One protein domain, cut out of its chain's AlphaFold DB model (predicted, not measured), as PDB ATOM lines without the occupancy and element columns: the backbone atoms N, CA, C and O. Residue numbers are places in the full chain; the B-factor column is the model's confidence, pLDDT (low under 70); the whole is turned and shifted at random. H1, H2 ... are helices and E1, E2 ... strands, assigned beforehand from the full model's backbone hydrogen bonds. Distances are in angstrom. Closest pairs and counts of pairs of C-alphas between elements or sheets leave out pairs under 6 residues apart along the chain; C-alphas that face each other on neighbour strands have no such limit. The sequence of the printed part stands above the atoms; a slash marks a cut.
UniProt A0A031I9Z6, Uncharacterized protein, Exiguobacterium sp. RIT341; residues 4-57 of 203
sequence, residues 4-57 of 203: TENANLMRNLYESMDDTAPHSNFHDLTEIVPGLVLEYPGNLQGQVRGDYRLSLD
ATOM      1  N   THR A   4     187.646 227.061 194.264       78.25
ATOM      2  CA  THR A   4     188.884 227.759 194.654       78.25
ATOM      3  C   THR A   4     189.068 229.094 193.939       78.25
ATOM      4  O   THR A   4     189.448 230.089 194.552       78.25
ATOM      5  N   GLU A   5     188.833 229.100 192.628       81.12
ATOM      6  CA  GLU A   5     189.103 230.244 191.764       81.12
ATOM      7  C   GLU A   5     188.145 231.390 192.084       81.12
ATOM      8  O   GLU A   5     188.584 232.494 192.407       81.12
ATOM      9  N   ASN A   6     186.843 231.092 192.134       82.44
ATOM     10  CA  ASN A   6     185.838 232.087 192.491       82.44
ATOM     11  C   ASN A   6     185.923 232.502 193.964       82.44
ATOM     12  O   ASN A   6     185.730 233.674 194.270       82.44
ATOM     13  N   ALA A   7     186.292 231.608 194.888       80.12
ATOM     14  CA  ALA A   7     186.516 231.988 196.284       80.12
ATOM     15  C   ALA A   7     187.661 233.004 196.426       80.12
ATOM     16  O   ALA A   7     187.563 233.923 197.240       80.12
ATOM     17  N   ASN A   8     188.740 232.853 195.649       80.25
ATOM     18  CA  ASN A   8     189.850 233.807 195.625       80.25
ATOM     19  C   ASN A   8     189.441 235.128 194.958       80.25
ATOM     20  O   ASN A   8     189.733 236.193 195.497       80.25
ATOM     21  N   LEU A   9     188.726 235.066 193.829       82.12
ATOM     22  CA  LEU A   9     188.192 236.248 193.146       82.12
ATOM     23  C   LEU A   9     187.317 237.083 194.091       82.12
ATOM     24  O   LEU A   9     187.557 238.277 194.263       82.12
ATOM     25  N   MET A  10     186.355 236.444 194.760       80.38
ATOM     26  CA  MET A  10     185.434 237.119 195.678       80.38
ATOM     27  C   MET A  10     186.132 237.643 196.941       80.38
ATOM     28  O   MET A  10     185.758 238.698 197.455       80.38
ATOM     29  N   ARG A  11     187.175 236.961 197.437       75.31
ATOM     30  CA  ARG A  11     188.010 237.476 198.538       75.31
ATOM     31  C   ARG A  11     188.794 238.727 198.137       75.31
ATOM     32  O   ARG A  11     188.816 239.688 198.897       75.31
ATOM     33  N   ASN A  12     189.374 238.758 196.940       75.75
ATOM     34  CA  ASN A  12     190.099 239.936 196.452       75.75
ATOM     35  C   ASN A  12     189.159 241.133 196.220       75.75
ATOM     36  O   ASN A  12     189.507 242.275 196.525       75.75
ATOM     37  N   LEU A  13     187.947 240.875 195.721       72.06
ATOM     38  CA  LEU A  13     186.903 241.896 195.598       72.06
ATOM     39  C   LEU A  13     186.553 242.496 196.967       72.06
ATOM     40  O   LEU A  13     186.518 243.709 197.119       72.06
ATOM     41  N   TYR A  14     186.406 241.658 197.989       67.12
ATOM     42  CA  TYR A  14     186.123 242.093 199.356       67.12
ATOM     43  C   TYR A  14     187.226 242.967 199.975       67.12
ATOM     44  O   TYR A  14     186.935 243.907 200.710       67.12
ATOM     45  N   GLU A  15     188.497 242.673 199.700       66.12
ATOM     46  CA  GLU A  15     189.624 243.462 200.218       66.12
ATOM     47  C   GLU A  15     189.749 244.844 199.568       66.12
ATOM     48  O   GLU A  15     190.400 245.719 200.139       66.12
ATOM     49  N   SER A  16     189.123 245.046 198.407       65.19
ATOM     50  CA  SER A  16     189.215 246.277 197.617       65.19
ATOM     51  C   SER A  16     187.955 247.154 197.659       65.19
ATOM     52  O   SER A  16     187.948 248.222 197.053       65.19
ATOM     53  N   MET A  17     186.901 246.737 198.371       67.94
ATOM     54  CA  MET A  17     185.651 247.496 198.491       67.94
ATOM     55  C   MET A  17     185.724 248.539 199.619       67.94
ATOM     56  O   MET A  17     185.817 248.187 200.794       67.94
ATOM     57  N   ASP A  18     185.634 249.821 199.248       58.25
ATOM     58  CA  ASP A  18     185.642 250.967 200.176       58.25
ATOM     59  C   ASP A  18     184.277 251.217 200.851       58.25
ATOM     60  O   ASP A  18     184.203 251.880 201.889       58.25
ATOM     61  N   ASP A  19     183.184 250.709 200.271       60.00
ATOM     62  CA  ASP A  19     181.828 250.972 200.752       60.00
ATOM     63  C   ASP A  19     181.341 249.906 201.744       60.00
ATOM     64  O   ASP A  19     181.401 248.700 201.501       60.00
ATOM     65  N   THR A  20     180.825 250.385 202.873       62.97
ATOM     66  CA  THR A  20     180.315 249.578 203.987       62.97
ATOM     67  C   THR A  20     178.793 249.650 204.104       62.97
ATOM     68  O   THR A  20     178.231 249.043 205.012       62.97
ATOM     69  N   ALA A  21     178.095 250.373 203.221       61.03
ATOM     70  CA  ALA A  21     176.637 250.426 203.230       61.03
ATOM     71  C   ALA A  21     176.029 249.045 202.885       61.03
ATOM     72  O   ALA A  21     176.435 248.438 201.899       61.03
ATOM     73  N   PRO A  22     175.052 248.519 203.653       62.38
ATOM     74  CA  PRO A  22     174.437 247.218 203.377       62.38
ATOM     75  C   PRO A  22     173.901 247.097 201.947       62.38
ATOM     76  O   PRO A  22     173.137 247.950 201.497       62.38
ATOM     77  N   HIS A  23     174.268 246.007 201.272       66.44
ATOM     78  CA  HIS A  23     173.873 245.679 199.898       66.44
ATOM     79  C   HIS A  23     174.236 246.756 198.867       66.44
ATOM     80  O   HIS A  23     173.510 246.931 197.895       66.44
ATOM     81  N   SER A  24     175.314 247.515 199.062       65.38
ATOM     82  CA  SER A  24     175.723 248.515 198.072       65.38
ATOM     83  C   SER A  24     176.540 247.933 196.916       65.38
ATOM     84  O   SER A  24     176.620 248.552 195.855       65.38
ATOM     85  N   ASN A  25     177.091 246.727 197.085       74.69
ATOM     86  CA  ASN A  25     177.866 246.019 196.073       74.69
ATOM     87  C   ASN A  25     177.152 244.739 195.626       74.69
ATOM     88  O   ASN A  25     176.596 243.998 196.443       74.69
ATOM     89  N   PHE A  26     177.224 244.450 194.326       80.06
ATOM     90  CA  PHE A  26     176.608 243.272 193.723       80.06
ATOM     91  C   PHE A  26     177.566 242.612 192.738       80.06
ATOM     92  O   PHE A  26     178.185 243.286 191.914       80.06
ATOM     93  N   HIS A  27     177.650 241.287 192.797       84.69
ATOM     94  CA  HIS A  27     178.167 240.477 191.705       84.69
ATOM     95  C   HIS A  27     176.975 239.897 190.938       84.69
ATOM     96  O   HIS A  27     176.169 239.143 191.492       84.69
ATOM     97  N   ASP A  28     176.838 240.334 189.689       86.62
ATOM     98  CA  ASP A  28     175.719 240.011 188.809       86.62
ATOM     99  C   ASP A  28     175.888 238.605 188.217       86.62
ATOM    100  O   ASP A  28     176.897 238.306 187.577       86.62
ATOM    101  N   LEU A  29     174.897 237.741 188.451       89.56
ATOM    102  CA  LEU A  29     174.841 236.359 187.965       89.56
ATOM    103  C   LEU A  29     173.636 236.133 187.036       89.56
ATOM    104  O   LEU A  29     173.270 234.990 186.737       89.56
ATOM    105  N   THR A  30     173.015 237.224 186.579       89.69
ATOM    106  CA  THR A  30     171.738 237.214 185.864       89.69
ATOM    107  C   THR A  30     171.819 236.665 184.447       89.69
ATOM    108  O   THR A  30     170.796 236.230 183.917       89.69
ATOM    109  N   GLU A  31     173.018 236.613 183.860       88.44
ATOM    110  CA  GLU A  31     173.247 236.026 182.535       88.44
ATOM    111  C   GLU A  31     172.848 234.542 182.491       88.44
ATOM    112  O   GLU A  31     172.288 234.082 181.498       88.44
ATOM    113  N   ILE A  32     173.090 233.800 183.578       86.75
ATOM    114  CA  ILE A  32     172.770 232.367 183.661       86.75
ATOM    115  C   ILE A  32     171.435 232.152 184.374       86.75
ATOM    116  O   ILE A  32     170.589 231.385 183.913       86.75
ATOM    117  N   VAL A  33     171.231 232.832 185.504       92.19
ATOM    118  CA  VAL A  33     170.005 232.732 186.300       92.19
ATOM    119  C   VAL A  33     169.434 234.133 186.446       92.19
ATOM    120  O   VAL A  33     169.891 234.862 187.324       92.19
ATOM    121  N   PRO A  34     168.436 234.537 185.634       93.25
ATOM    122  CA  PRO A  34     167.869 235.885 185.704       93.25
ATOM    123  C   PRO A  34     167.539 236.275 187.148       93.25
ATOM    124  O   PRO A  34     167.054 235.433 187.889       93.25
ATOM    125  N   GLY A  35     167.833 237.492 187.590       91.94
ATOM    126  CA  GLY A  35     167.576 237.921 188.973       91.94
ATOM    127  C   GLY A  35     168.428 237.277 190.079       91.94
ATOM    128  O   GLY A  35     168.203 237.593 191.246       91.94
ATOM    129  N   LEU A  36     169.392 236.404 189.757       94.50
ATOM    130  CA  LEU A  36     170.381 235.921 190.720       94.50
ATOM    131  C   LEU A  36     171.504 236.948 190.879       94.50
ATOM    132  O   LEU A  36     172.163 237.318 189.907       94.50
ATOM    133  N   VAL A  37     171.745 237.379 192.111       92.31
ATOM    134  CA  VAL A  37     172.827 238.302 192.461       92.31
ATOM    135  C   VAL A  37     173.465 237.890 193.781       92.31
ATOM    136  O   VAL A  37     172.795 237.387 194.685       92.31
ATOM    137  N   LEU A  38     174.771 238.112 193.904       89.06
ATOM    138  CA  LEU A  38     175.488 237.978 195.167       89.06
ATOM    139  C   LEU A  38     175.735 239.378 195.741       89.06
ATOM    140  O   LEU A  38     176.454 240.185 195.155       89.06
ATOM    141  N   GLU A  39     175.106 239.670 196.874       87.19
ATOM    142  CA  GLU A  39     175.055 240.992 197.499       87.19
ATOM    143  C   GLU A  39     176.106 241.121 198.609       87.19
ATOM    144  O   GLU A  39     176.344 240.175 199.370       87.19
ATOM    145  N   TYR A  40     176.687 242.316 198.749       80.62
ATOM    146  CA  TYR A  40     177.662 242.640 199.788       80.62
ATOM    147  C   TYR A  40     177.581 244.113 200.247       80.62
ATOM    148  O   TYR A  40     177.357 244.991 199.413       80.62
ATOM    149  N   PRO A  41     177.840 244.423 201.534       74.38
ATOM    150  CA  PRO A  41     177.750 243.531 202.687       74.38
ATOM    151  C   PRO A  41     176.290 243.153 202.964       74.38
ATOM    152  O   PRO A  41     175.398 243.990 202.880       74.38
ATOM    153  N   GLY A  42     176.032 241.895 203.306       68.62
ATOM    154  CA  GLY A  42     174.709 241.381 203.647       68.62
ATOM    155  C   GLY A  42     174.215 241.918 204.992       68.62
ATOM    156  O   GLY A  42     173.431 242.857 205.057       68.62
ATOM    157  N   ASN A  43     174.680 241.328 206.094       63.72
ATOM    158  CA  ASN A  43     174.434 241.839 207.445       63.72
ATOM    159  C   ASN A  43     175.774 242.128 208.119       63.72
ATOM    160  O   ASN A  43     176.651 241.267 208.139       63.72
ATOM    161  N   LEU A  44     175.925 243.328 208.676       59.06
ATOM    162  CA  LEU A  44     177.160 243.735 209.335       59.06
ATOM    163  C   LEU A  44     177.246 243.276 210.791       59.06
ATOM    164  O   LEU A  44     178.349 243.246 211.294       59.06
ATOM    165  N   GLN A  45     176.147 242.929 211.484       54.12
ATOM    166  CA  GLN A  45     176.108 242.490 212.906       54.12
ATOM    167  C   GLN A  45     177.187 243.092 213.849       54.12
ATOM    168  O   GLN A  45     177.728 242.402 214.710       54.12
ATOM    169  N   GLY A  46     177.528 244.379 213.703       50.62
ATOM    170  CA  GLY A  46     178.573 245.036 214.507       50.62
ATOM    171  C   GLY A  46     180.027 244.672 214.156       50.62
ATOM    172  O   GLY A  46     180.942 245.077 214.869       50.62
ATOM    173  N   GLN A  47     180.258 243.930 213.077       54.34
ATOM    174  CA  GLN A  47     181.554 243.700 212.452       54.34
ATOM    175  C   GLN A  47     181.890 244.820 211.457       54.34
ATOM    176  O   GLN A  47     181.015 245.450 210.870       54.34
ATOM    177  N   VAL A  48     183.190 245.025 211.224       53.66
ATOM    178  CA  VAL A  48     183.732 245.976 210.227       53.66
ATOM    179  C   VAL A  48     183.382 245.554 208.785       53.66
ATOM    180  O   VAL A  48     183.613 246.288 207.835       53.66
ATOM    181  N   ARG A  49     182.855 244.340 208.616       62.59
ATOM    182  CA  ARG A  49     182.873 243.556 207.389       62.59
ATOM    183  C   ARG A  49     181.681 242.592 207.423       62.59
ATOM    184  O   ARG A  49     181.517 241.893 208.416       62.59
ATOM    185  N   GLY A  50     180.828 242.603 206.398       66.75
ATOM    186  CA  GLY A  50     179.588 241.809 206.386       66.75
ATOM    187  C   GLY A  50     179.752 240.432 205.746       66.75
ATOM    188  O   GLY A  50     180.783 240.147 205.143       66.75
ATOM    189  N   ASP A  51     178.708 239.614 205.844       79.12
ATOM    190  CA  ASP A  51     178.579 238.349 205.105       79.12
ATOM    191  C   ASP A  51     178.032 238.615 203.694       79.12
ATOM    192  O   ASP A  51     177.140 239.443 203.528       79.12
ATOM    193  N   TYR A  52     178.503 237.906 202.672       84.12
ATOM    194  CA  TYR A  52     177.827 237.839 201.378       84.12
ATOM    195  C   TYR A  52     176.449 237.192 201.513       84.12
ATOM    196  O   TYR A  52     176.258 236.257 202.299       84.12
ATOM    197  N   ARG A  53     175.499 237.661 200.703       88.25
ATOM    198  CA  ARG A  53     174.141 237.120 200.645       88.25
ATOM    199  C   ARG A  53     173.699 236.912 199.204       88.25
ATOM    200  O   ARG A  53     173.639 237.857 198.429       88.25
ATOM    201  N   LEU A  54     173.355 235.683 198.862       92.56
ATOM    202  CA  LEU A  54     172.782 235.320 197.581       92.56
ATOM    203  C   LEU A  54     171.297 235.682 197.573       92.56
ATOM    204  O   LEU A  54     170.562 235.438 198.537       92.56
ATOM    205  N   SER A  55     170.867 236.279 196.475       93.12
ATOM    206  CA  SER A  55     169.516 236.773 196.279       93.12
ATOM    207  C   SER A  55     169.019 236.325 194.912       93.12
ATOM    208  O   SER A  55     169.749 236.420 193.932       93.12
ATOM    209  N   LEU A  56     167.799 235.801 194.858       94.31
ATOM    210  CA  LEU A  56     167.086 235.405 193.649       94.31
ATOM    211  C   LEU A  56     165.791 236.215 193.608       94.31
ATOM    212  O   LEU A  56     164.872 235.930 194.370       94.31
ATOM    213  N   ASP A  57     165.739 237.256 192.780       92.06
ATOM    214  CA  ASP A  57     164.624 238.220 192.736       92.06
ATOM    215  C   ASP A  57     164.301 238.843 194.115       92.06
ATOM    216  O   ASP A  57     163.142 239.054 194.471       92.06
TER     217      ASP A  57
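AT A GLANCE: This is residues 4 to 57 of the 203 residues of an uncharacterized protein of Exiguobacterium sp. RIT341 (UniProt A0A031I9Z6). A small antiparallel sheet of three short strands, E1, E2 and E3, has one helix, H1, set off from it and only grazing it; the first residues of H1, 4 to 9, stick out free. The loops between the strands reach beyond opposite ends of the sheet, residues 29 to 35 at one end and residues 41 to 52 at the other, and the longest axis runs between them. The printed part has 54 residues, with one named helix followed by three named strands; the sheet's order is E1, E2, E3, a meander, each strand the antiparallel neighbour of the one before. The class is mixed, helices and strands, with under half of the residues in named elements. The whole is compact, with a radius of gyration of the C-alphas of 11.4 A and spans of 33 by 25 by 16 A.

HOW THE PARTS SIT: The inner strand of the sheet is E2, residues 36 to 40. The edge strand E1, residues 25 to 28, forms a hairpin with E2, antiparallel with 157 degrees between their directions. C-alphas 26 and 39 face each other at 4.7 A, and N 25 and O 40 are within hydrogen-bond range at 2.9 A, as are N 38 and O 27 at 3.0 A. The other edge strand, E3, residues 53 to 56, forms a hairpin with E2, antiparallel at 155 degrees. C-alphas 36 and 56 face each other at 4.4 A, and N 39 and O 53 are within hydrogen-bond range at 2.8 A. E1 and E3 are apart. The helix H1, residues 4 to 16, is on the sheet but only grazes it, with its residues 10 to 14. In H1 every O i to N i+4 pair is within hydrogen-bond range.

IN THESE COORDINATES: E2 runs from Leu 36 to Tyr 40 and measures 13.4 A from first to last C-alpha. E1 runs from Asn 25 to Asp 28, 9.7 A, and E3 from Arg 53 to Leu 56, 10.1 A, ending at C-alpha 56 (167.086, 235.405, 193.649). H1 is 18.8 A long, from C-alpha 4 at (188.884, 227.759, 194.654) to C-alpha 16 at (189.215, 246.277, 197.617).

THE WHOLE: The two C-alphas farthest apart, those of Ile 32 and Gly 46, are 33.8 A from each other. The printed part has no cut. The links H1 to E1 and E1 to E2 are short, and the link E2 to E3, with 12 residues, is long. The mean pLDDT of the printed part is 76.4; the model's confidence is low, under 70, in residues 14 to 24 and 42 to 50.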